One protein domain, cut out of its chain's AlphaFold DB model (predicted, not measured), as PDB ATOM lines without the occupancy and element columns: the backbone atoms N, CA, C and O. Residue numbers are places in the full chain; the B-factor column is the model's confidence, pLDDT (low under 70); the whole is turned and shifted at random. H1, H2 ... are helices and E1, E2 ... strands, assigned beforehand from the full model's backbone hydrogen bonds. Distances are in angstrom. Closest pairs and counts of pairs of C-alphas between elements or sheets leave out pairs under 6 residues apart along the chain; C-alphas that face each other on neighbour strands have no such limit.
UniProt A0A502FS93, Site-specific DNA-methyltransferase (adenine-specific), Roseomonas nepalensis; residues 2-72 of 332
ATOM      1  N   GLU A   2     180.741 144.423 159.057       73.06
ATOM      2  CA  GLU A   2     180.531 145.375 157.950       73.06
ATOM      3  C   GLU A   2     179.663 144.847 156.800       73.06
ATOM      4  O   GLU A   2     178.801 145.557 156.288       73.06
ATOM      5  N   GLU A   3     179.816 143.574 156.432       78.12
ATOM      6  CA  GLU A   3     178.981 142.942 155.407       78.12
ATOM      7  C   GLU A   3     177.486 142.926 155.786       78.12
ATOM      8  O   GLU A   3     176.617 143.172 154.948       78.12
ATOM      9  N   TRP A   4     177.171 142.708 157.064       76.25
ATOM     10  CA  TRP A   4     175.799 142.706 157.581       76.25
ATOM     11  C   TRP A   4     175.208 144.117 157.661       76.25
ATOM     12  O   TRP A   4     174.018 144.297 157.389       76.25
ATOM     13  N   ILE A   5     176.045 145.117 157.961       75.75
ATOM     14  CA  ILE A   5     175.684 146.541 157.889       75.75
ATOM     15  C   ILE A   5     175.354 146.912 156.438       75.75
ATOM     16  O   ILE A   5     174.280 147.448 156.171       75.75
ATOM     17  N   ARG A   6     176.216 146.534 155.479       80.19
ATOM     18  CA  ARG A   6     176.006 146.776 154.041       80.19
ATOM     19  C   ARG A   6     174.716 146.129 153.531       80.19
ATOM     20  O   ARG A   6     173.998 146.722 152.731       80.19
ATOM     21  N   ARG A   7     174.380 144.939 154.037       79.75
ATOM     22  CA  ARG A   7     173.134 144.215 153.725       79.75
ATOM     23  C   ARG A   7     171.898 144.745 154.474       79.75
ATOM     24  O   ARG A   7     170.838 144.133 154.367       79.75
ATOM     25  N   LYS A   8     172.008 145.847 155.234       79.12
ATOM     26  CA  LYS A   8     170.929 146.441 156.057       79.12
ATOM     27  C   LYS A   8     170.258 145.430 157.002       79.12
ATOM     28  O   LYS A   8     169.059 145.502 157.273       79.12
ATOM     29  N   LYS A   9     171.040 144.458 157.481       79.12
ATOM     30  CA  LYS A   9     170.600 143.406 158.407       79.12
ATOM     31  C   LYS A   9     170.804 143.783 159.873       79.12
ATOM     32  O   LYS A   9     170.355 143.048 160.740       79.12
ATOM     33  N   ILE A  10     171.447 144.913 160.154       80.81
ATOM     34  CA  ILE A  10     171.592 145.465 161.503       80.81
ATOM     35  C   ILE A  10     170.655 146.667 161.625       80.81
ATOM     36  O   ILE A  10     170.691 147.563 160.783       80.81
ATOM     37  N   VAL A  11     169.803 146.646 162.644       80.31
ATOM     38  CA  VAL A  11     168.997 147.781 163.092       80.31
ATOM     39  C   VAL A  11     169.778 148.460 164.202       80.31
ATOM     40  O   VAL A  11     170.124 147.823 165.198       80.31
ATOM     41  N   TRP A  12     170.089 149.732 163.999       80.50
ATOM     42  CA  TRP A  12     170.718 150.554 165.019       80.50
ATOM     43  C   TRP A  12     169.638 151.213 165.885       80.50
ATOM     44  O   TRP A  12     168.581 151.534 165.338       80.50
ATOM     45  N   PRO A  13     169.909 151.401 167.187       77.12
ATOM     46  CA  PRO A  13     169.190 152.325 168.058       77.12
ATOM     47  C   PRO A  13     168.775 153.613 167.354       77.12
ATOM     48  O   PRO A  13     169.616 154.235 166.696       77.12
ATOM     49  N   ASP A  14     167.509 154.015 167.481       78.88
ATOM     50  CA  ASP A  14     167.061 155.301 166.943       78.88
ATOM     51  C   ASP A  14     167.488 156.430 167.901       78.88
ATOM     52  O   ASP A  14     166.995 156.502 169.032       78.88
ATOM     53  N   PRO A  15     168.389 157.337 167.478       72.25
ATOM     54  CA  PRO A  15     168.911 158.397 168.336       72.25
ATOM     55  C   PRO A  15     167.860 159.439 168.748       72.25
ATOM     56  O   PRO A  15     168.140 160.257 169.618       72.25
ATOM     57  N   THR A  16     166.674 159.451 168.128       75.50
ATOM     58  CA  THR A  16     165.581 160.369 168.485       75.50
ATOM     59  C   THR A  16     164.685 159.839 169.602       75.50
ATOM     60  O   THR A  16     164.022 160.626 170.277       75.50
ATOM     61  N   THR A  17     164.678 158.523 169.824       76.62
ATOM     62  CA  THR A  17     163.840 157.863 170.838       76.62
ATOM     63  C   THR A  17     164.647 157.201 171.947       76.62
ATOM     64  O   THR A  17     164.108 156.941 173.019       76.62
ATOM     65  N   GLU A  18     165.926 156.912 171.707       79.06
ATOM     66  CA  GLU A  18     166.791 156.169 172.621       79.06
ATOM     67  C   GLU A  18     167.930 157.045 173.156       79.06
ATOM     68  O   GLU A  18     168.378 157.999 172.517       79.06
ATOM     69  N   ARG A  19     168.413 156.727 174.363       85.12
ATOM     70  CA  ARG A  19     169.458 157.510 175.028       85.12
ATOM     71  C   ARG A  19     170.800 157.321 174.321       85.12
ATOM     72  O   ARG A  19     171.431 156.269 174.436       85.12
ATOM     73  N   VAL A  20     171.261 158.385 173.671       84.12
ATOM     74  CA  VAL A  20     172.590 158.484 173.060       84.12
ATOM     75  C   VAL A  20     173.376 159.592 173.751       84.12
ATOM     76  O   VAL A  20     172.869 160.696 173.935       84.12
ATOM     77  N   VAL A  21     174.612 159.295 174.144       87.94
ATOM     78  CA  VAL A  21     175.522 160.244 174.796       87.94
ATOM     79  C   VAL A  21     176.781 160.399 173.946       87.94
ATOM     80  O   VAL A  21     177.247 159.441 173.329       87.94
ATOM     81  N   VAL A  22     177.313 161.619 173.904       89.56
ATOM     82  CA  VAL A  22     178.612 161.945 173.309       89.56
ATOM     83  C   VAL A  22     179.486 162.523 174.416       89.56
ATOM     84  O   VAL A  22     179.097 163.491 175.068       89.56
ATOM     85  N   TRP A  23     180.660 161.937 174.637       92.75
ATOM     86  CA  TRP A  23     181.650 162.474 175.569       92.75
ATOM     87  C   TRP A  23     182.721 163.230 174.789       92.75
ATOM     88  O   TRP A  23     183.525 162.614 174.096       92.75
ATOM     89  N   GLU A  24     182.729 164.558 174.894       89.56
ATOM     90  CA  GLU A  24     183.640 165.434 174.133       89.56
ATOM     91  C   GLU A  24     185.105 165.341 174.589       89.56
ATOM     92  O   GLU A  24     186.017 165.612 173.810       89.56
ATOM     93  N   THR A  25     185.357 164.940 175.842       92.56
ATOM     94  CA  THR A  25     186.718 164.763 176.370       92.56
ATOM     95  C   THR A  25     186.899 163.408 177.044       92.56
ATOM     96  O   THR A  25     185.948 162.790 177.532       92.56
ATOM     97  N   LYS A  26     188.155 162.952 177.104       87.75
ATOM     98  CA  LYS A  26     188.528 161.703 177.776       87.75
ATOM     99  C   LYS A  26     188.208 161.746 179.271       87.75
ATOM    100  O   LYS A  26     187.758 160.742 179.816       87.75
ATOM    101  N   GLU A  27     188.368 162.896 179.933       89.25
ATOM    102  CA  GLU A  27     188.031 163.021 181.358       89.25
ATOM    103  C   GLU A  27     186.527 162.865 181.609       89.25
ATOM    104  O   GLU A  27     186.131 162.271 182.613       89.25
ATOM    105  N   ALA A  28     185.682 163.365 180.699       88.44
ATOM    106  CA  ALA A  28     184.233 163.203 180.794       88.44
ATOM    107  C   ALA A  28     183.816 161.731 180.640       88.44
ATOM    108  O   ALA A  28     182.956 161.256 181.381       88.44
ATOM    109  N   LEU A  29     184.465 160.999 179.727       89.44
ATOM    110  CA  LEU A  29     184.237 159.566 179.538       89.44
ATOM    111  C   LEU A  29     184.694 158.745 180.755       89.44
ATOM    112  O   LEU A  29     183.952 157.890 181.233       89.44
ATOM    113  N   LEU A  30     185.882 159.023 181.300       89.38
ATOM    114  CA  LEU A  30     186.392 158.335 182.494       89.38
ATOM    115  C   LEU A  30     185.507 158.577 183.724       89.38
ATOM    116  O   LEU A  30     185.263 157.653 184.498       89.38
ATOM    117  N   ARG A  31     184.964 159.792 183.875       90.00
ATOM    118  CA  ARG A  31     184.000 160.102 184.939       90.00
ATOM    119  C   ARG A  31     182.708 159.298 184.791       90.00
ATOM    120  O   ARG A  31     182.257 158.706 185.764       90.00
ATOM    121  N   ALA A  32     182.164 159.214 183.576       88.12
ATOM    122  CA  ALA A  32     180.966 158.420 183.309       88.12
ATOM    123  C   ALA A  32     181.186 156.921 183.587       88.12
ATOM    124  O   ALA A  32     180.309 156.261 184.137       88.12
ATOM    125  N   ILE A  33     182.375 156.385 183.279       88.44
ATOM    126  CA  ILE A  33     182.751 155.002 183.624       88.44
ATOM    127  C   ILE A  33     182.780 154.808 185.147       88.44
ATOM    128  O   ILE A  33     182.233 153.822 185.639       88.44
ATOM    129  N   ALA A  34     183.373 155.747 185.891       86.94
ATOM    130  CA  ALA A  34     183.448 155.689 187.352       86.94
ATOM    131  C   ALA A  34     182.064 155.777 188.025       86.94
ATOM    132  O   ALA A  34     181.822 155.115 189.031       86.94
ATOM    133  N   GLU A  35     181.146 156.555 187.451       87.75
ATOM    134  CA  GLU A  35     179.756 156.694 187.910       87.75
ATOM    135  C   GLU A  35     178.853 155.532 187.453       87.75
ATOM    136  O   GLU A  35     177.699 155.437 187.871       87.75
ATOM    137  N   GLY A  36     179.364 154.627 186.609       83.50
ATOM    138  CA  GLY A  36     178.591 153.530 186.023       83.50
ATOM    139  C   GLY A  36     177.581 153.982 184.962       83.50
ATOM    140  O   GLY A  36     176.762 153.177 184.519       83.50
ATOM    141  N   ASP A  37     177.652 155.239 184.520       85.94
ATOM    142  CA  ASP A  37     176.793 155.828 183.493       85.94
ATOM    143  C   ASP A  37     177.336 155.549 182.085       85.94
ATOM    144  O   ASP A  37     177.582 156.441 181.273       85.94
ATOM    145  N   VAL A  38     177.556 154.267 181.800       88.31
ATOM    146  CA  VAL A  38     177.992 153.767 180.494       88.31
ATOM    147  C   VAL A  38     177.165 152.550 180.081       88.31
ATOM    148  O   VAL A  38     176.630 151.834 180.937       88.31
ATOM    149  N   PRO A  39     177.058 152.261 178.772       85.62
ATOM    150  CA  PRO A  39     176.338 151.088 178.298       85.62
ATOM    151  C   PRO A  39     176.872 149.807 178.937       85.62
ATOM    152  O   PRO A  39     178.082 149.605 179.074       85.62
ATOM    153  N   SER A  40     175.964 148.908 179.302       82.31
ATOM    154  CA  SER A  40     176.300 147.684 180.023       82.31
ATOM    155  C   SER A  40     175.686 146.443 179.380       82.31
ATOM    156  O   SER A  40     174.631 146.455 178.744       82.31
ATOM    157  N   ALA A  41     176.381 145.322 179.528       72.44
ATOM    158  CA  ALA A  41     175.905 144.000 179.185       72.44
ATOM    159  C   ALA A  41     175.139 143.338 180.333       72.44
ATOM    160  O   ALA A  41     175.292 143.695 181.500       72.44
ATOM    161  N   ASN A  42     174.331 142.331 179.982       69.69
ATOM    162  CA  ASN A  42     173.602 141.481 180.928       69.69
ATOM    163  C   ASN A  42     172.693 142.267 181.891       69.69
ATOM    164  O   ASN A  42     172.719 142.010 183.093       69.69
ATOM    165  N   ARG A  43     171.899 143.215 181.361       64.31
ATOM    166  CA  ARG A  43     170.998 144.097 182.135       64.31
ATOM    167  C   ARG A  43     171.724 144.801 183.296       64.31
ATOM    168  O   ARG A  43     171.390 144.572 184.455       64.31
ATOM    169  N   GLY A  44     172.743 145.612 183.007       66.31
ATOM    170  CA  GLY A  44     173.399 146.430 184.040       66.31
ATOM    171  C   GLY A  44     174.634 145.821 184.706       66.31
ATOM    172  O   GLY A  44     175.304 146.511 185.459       66.31
ATOM    173  N   ARG A  45     174.961 144.543 184.464       69.69
ATOM    174  CA  ARG A  45     175.981 143.831 185.263       69.69
ATOM    175  C   ARG A  45     177.418 144.033 184.806       69.69
ATOM    176  O   ARG A  45     178.338 143.771 185.573       69.69
ATOM    177  N   THR A  46     177.644 144.394 183.547       79.94
ATOM    178  CA  THR A  46     179.005 144.427 182.998       79.94
ATOM    179  C   THR A  46     179.192 145.634 182.084       79.94
ATOM    180  O   THR A  46     178.678 145.604 180.968       79.94
ATOM    181  N   PRO A  47     179.926 146.678 182.502       84.06
ATOM    182  CA  PRO A  47     180.204 147.841 181.662       84.06
ATOM    183  C   PRO A  47     180.909 147.439 180.360       84.06
ATOM    184  O   PRO A  47     181.840 146.620 180.376       84.06
ATOM    185  N   LEU A  48     180.430 147.984 179.240       84.19
ATOM    186  CA  LEU A  48     181.010 147.779 177.909       84.19
ATOM    187  C   LEU A  48     182.188 148.724 177.647       84.19
ATOM    188  O   LEU A  48     183.110 148.349 176.929       84.19
ATOM    189  N   LEU A  49     182.164 149.914 178.249       86.25
ATOM    190  CA  LEU A  49     183.289 150.845 178.283       86.25
ATOM    191  C   LEU A  49     183.961 150.736 179.649       86.25
ATOM    192  O   LEU A  49     183.284 150.744 180.679       86.25
ATOM    193  N   ARG A  50     185.283 150.578 179.647       86.44
ATOM    194  CA  ARG A  50     186.100 150.387 180.847       86.44
ATOM    195  C   ARG A  50     187.393 151.172 180.721       86.44
ATOM    196  O   ARG A  50     187.846 151.435 179.611       86.44
ATOM    197  N   GLU A  51     187.977 151.521 181.857       85.19
ATOM    198  CA  GLU A  51     189.232 152.273 181.911       85.19
ATOM    199  C   GLU A  51     190.409 151.500 181.293       85.19
ATOM    200  O   GLU A  51     191.270 152.097 180.653       85.19
ATOM    201  N   ASP A  52     190.405 150.170 181.404       85.06
ATOM    202  CA  ASP A  52     191.424 149.268 180.860       85.06
ATOM    203  C   ASP A  52     191.232 148.933 179.368       85.06
ATOM    204  O   ASP A  52     191.956 148.097 178.821       85.06
ATOM    205  N   LEU A  53     190.264 149.560 178.688       84.75
ATOM    206  CA  LEU A  53     189.979 149.275 177.285       84.75
ATOM    207  C   LEU A  53     191.105 149.829 176.378       84.75
ATOM    208  O   LEU A  53     191.326 151.042 176.378       84.75
ATOM    209  N   PRO A  54     191.775 148.994 175.549       80.25
ATOM    210  CA  PRO A  54     192.935 149.415 174.748       80.25
ATOM    211  C   PRO A  54     192.664 150.593 173.803       80.25
ATOM    212  O   PRO A  54     193.537 151.429 173.593       80.25
ATOM    213  N   ASP A  55     191.439 150.679 173.282       84.75
ATOM    214  CA  ASP A  55     191.003 151.706 172.332       84.75
ATOM    215  C   ASP A  55     189.991 152.676 172.964       84.75
ATOM    216  O   ASP A  55     189.060 153.130 172.300       84.75
ATOM    217  N   LEU A  56     190.105 152.988 174.261       85.12
ATOM    218  CA  LEU A  56     189.131 153.861 174.932       85.12
ATOM    219  C   LEU A  56     189.002 155.239 174.254       85.12
ATOM    220  O   LEU A  56     187.899 155.768 174.119       85.12
ATOM    221  N   ASP A  57     190.115 155.769 173.743       86.56
ATOM    222  CA  ASP A  57     190.176 157.061 173.047       86.56
ATOM    223  C   ASP A  57     189.366 157.089 171.744       86.56
ATOM    224  O   ASP A  57     188.914 158.149 171.319       86.56
ATOM    225  N   PHE A  58     189.101 155.928 171.134       88.56
ATOM    226  CA  PHE A  58     188.260 155.825 169.940       88.56
ATOM    227  C   PHE A  58     186.828 156.320 170.181       88.56
ATOM    228  O   PHE A  58     186.159 156.702 169.220       88.56
ATOM    229  N   TRP A  59     186.347 156.265 171.427       86.44
ATOM    230  CA  TRP A  59     184.964 156.566 171.804       86.44
ATOM    231  C   TRP A  59     184.727 158.033 172.180       86.44
ATOM    232  O   TRP A  59     183.575 158.456 172.271       86.44
ATOM    233  N   VAL A  60     185.792 158.820 172.349       89.19
ATOM    234  CA  VAL A  60     185.693 160.264 172.589       89.19
ATOM    235  C   VAL A  60     185.167 160.955 171.325       89.19
ATOM    236  O   VAL A  60     185.604 160.663 170.211       89.19
ATOM    237  N   GLY A  61     184.180 161.836 171.487       84.31
ATOM    238  CA  GLY A  61     183.509 162.549 170.396       84.31
ATOM    239  C   GLY A  61     182.585 161.679 169.535       84.31
ATOM    240  O   GLY A  61     182.085 162.147 168.511       84.31
ATOM    241  N   LYS A  62     182.341 160.412 169.912       87.81
ATOM    242  CA  LYS A  62     181.426 159.525 169.180       87.81
ATOM    243  C   LYS A  62     180.073 159.397 169.869       87.81
ATOM    244  O   LYS A  62     180.022 159.311 171.092       87.81
ATOM    245  N   PRO A  63     178.977 159.316 169.094       85.69
ATOM    246  CA  PRO A  63     177.671 158.988 169.640       85.69
ATOM    247  C   PRO A  63     177.648 157.530 170.091       85.69
ATOM    248  O   PRO A  63     177.878 156.614 169.298       85.69
ATOM    249  N   VAL A  64     177.348 157.320 171.369       86.62
ATOM    250  CA  VAL A  64     177.235 155.998 171.980       86.62
ATOM    251  C   VAL A  64     175.824 155.815 172.518       86.62
ATOM    252  O   VAL A  64     175.363 156.585 173.359       86.62
ATOM    253  N   SER A  65     175.135 154.785 172.027       83.50
ATOM    254  CA  SER A  65     173.828 154.389 172.552       83.50
ATOM    255  C   SER A  65     173.981 153.459 173.754       83.50
ATOM    256  O   SER A  65     174.891 152.627 173.799       83.50
ATOM    257  N   PHE A  66     173.061 153.583 174.708       85.19
ATOM    258  CA  PHE A  66     172.900 152.631 175.811       85.19
ATOM    259  C   PHE A  66     172.158 151.362 175.384       85.19
ATOM    260  O   PHE A  66     172.260 150.331 176.052       85.19
ATOM    261  N   GLU A  67     171.471 151.424 174.246       82.25
ATOM    262  CA  GLU A  67     170.773 150.302 173.644       82.25
ATOM    263  C   GLU A  67     171.662 149.529 172.666       82.25
ATOM    264  O   GLU A  67     172.672 150.013 172.142       82.25
ATOM    265  N   ARG A  68     171.292 148.272 172.423       78.69
ATOM    266  CA  ARG A  68     172.075 147.361 171.583       78.69
ATOM    267  C   ARG A  68     171.575 147.374 170.141       78.69
ATOM    268  O   ARG A  68     170.369 147.356 169.925       78.69
ATOM    269  N   PRO A  69     172.466 147.294 169.141       80.25
ATOM    270  CA  PRO A  69     172.059 147.000 167.774       80.25
ATOM    271  C   PRO A  69     171.404 145.621 167.687       80.25
ATOM    272  O   PRO A  69     171.912 144.639 168.236       80.25
ATOM    273  N   TRP A  70     170.301 145.533 166.950       75.88
ATOM    274  CA  TRP A  70     169.541 144.300 166.766       75.88
ATOM    275  C   TRP A  70     169.722 143.760 165.359       75.88
ATOM    276  O   TRP A  70     169.863 144.501 164.388       75.88
ATOM    277  N   PHE A  71     169.678 142.439 165.213       79.81
ATOM    278  CA  PHE A  71     169.694 141.836 163.890       79.81
ATOM    279  C   PHE A  71     168.278 141.798 163.306       79.81
ATOM    280  O   PHE A  71     167.378 141.165 163.861       79.81
ATOM    281  N   ARG A  72     168.078 142.432 162.149       75.81
ATOM    282  CA  ARG A  72     166.815 142.404 161.410       75.81
ATOM    283  C   ARG A  72     166.615 141.030 160.772       75.81
ATOM    284  O   ARG A  72     167.250 140.692 159.768       75.81
TER     285      ARG A  72
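Overview. This is residues 2 to 72 of the 332 residues of the protein "Site-specific DNA-methyltransferase (adenine-specific)" of Roseomonas nepalensis (UniProt A0A502FS93). This domain has little regular structure: a short two-stranded antiparallel ladder, E1 and E2, near the middle, H2 and H3 towards one end, H1 at the other, and long loops between. The 71 printed residues include H1, E1, H2, H3 and E2 in chain order; the class is mixed, with 24 residues in named elements. The whole is only just compact, close to loose, with a radius of gyration of the C-alphas of 13.1 A and spans of 36 by 25 by 24 A.

Along the chain. E1 is residues 20 to 22, 7.0 A, and E2 residues 63 to 65, 6.7 A. H2, residues 26 to 34, is 12.4 A long, from C-alpha 26 at (188.528, 161.703, 177.776). H3 is residues 56 to 59, 5.9 A; H1 is residues 2 to 6, 6.1 A, from C-alpha 2 at (180.531, 145.375, 157.950).

Arrangement. In E1 and E2, antiparallel at 146 degrees, N 21 and O 64 are within hydrogen-bond range at 2.9 A. H2 and H3 are close but not clearly touching, the closest C-alphas being Lys 26 and Asp 57, 6.8 A. H1 is apart from H2, H3 and E2. Every O i to N i+4 pair is within hydrogen-bond range in H1 and H2; H3 is too short for one.

Size, cuts and confidence. The farthest C-alphas, Arg 7 and Ala 34, are 37.0 A apart. The printed part has no cut. The links H1 to E1 and H2 to H3 are long. Residues 42 to 45 are under pLDDT 70.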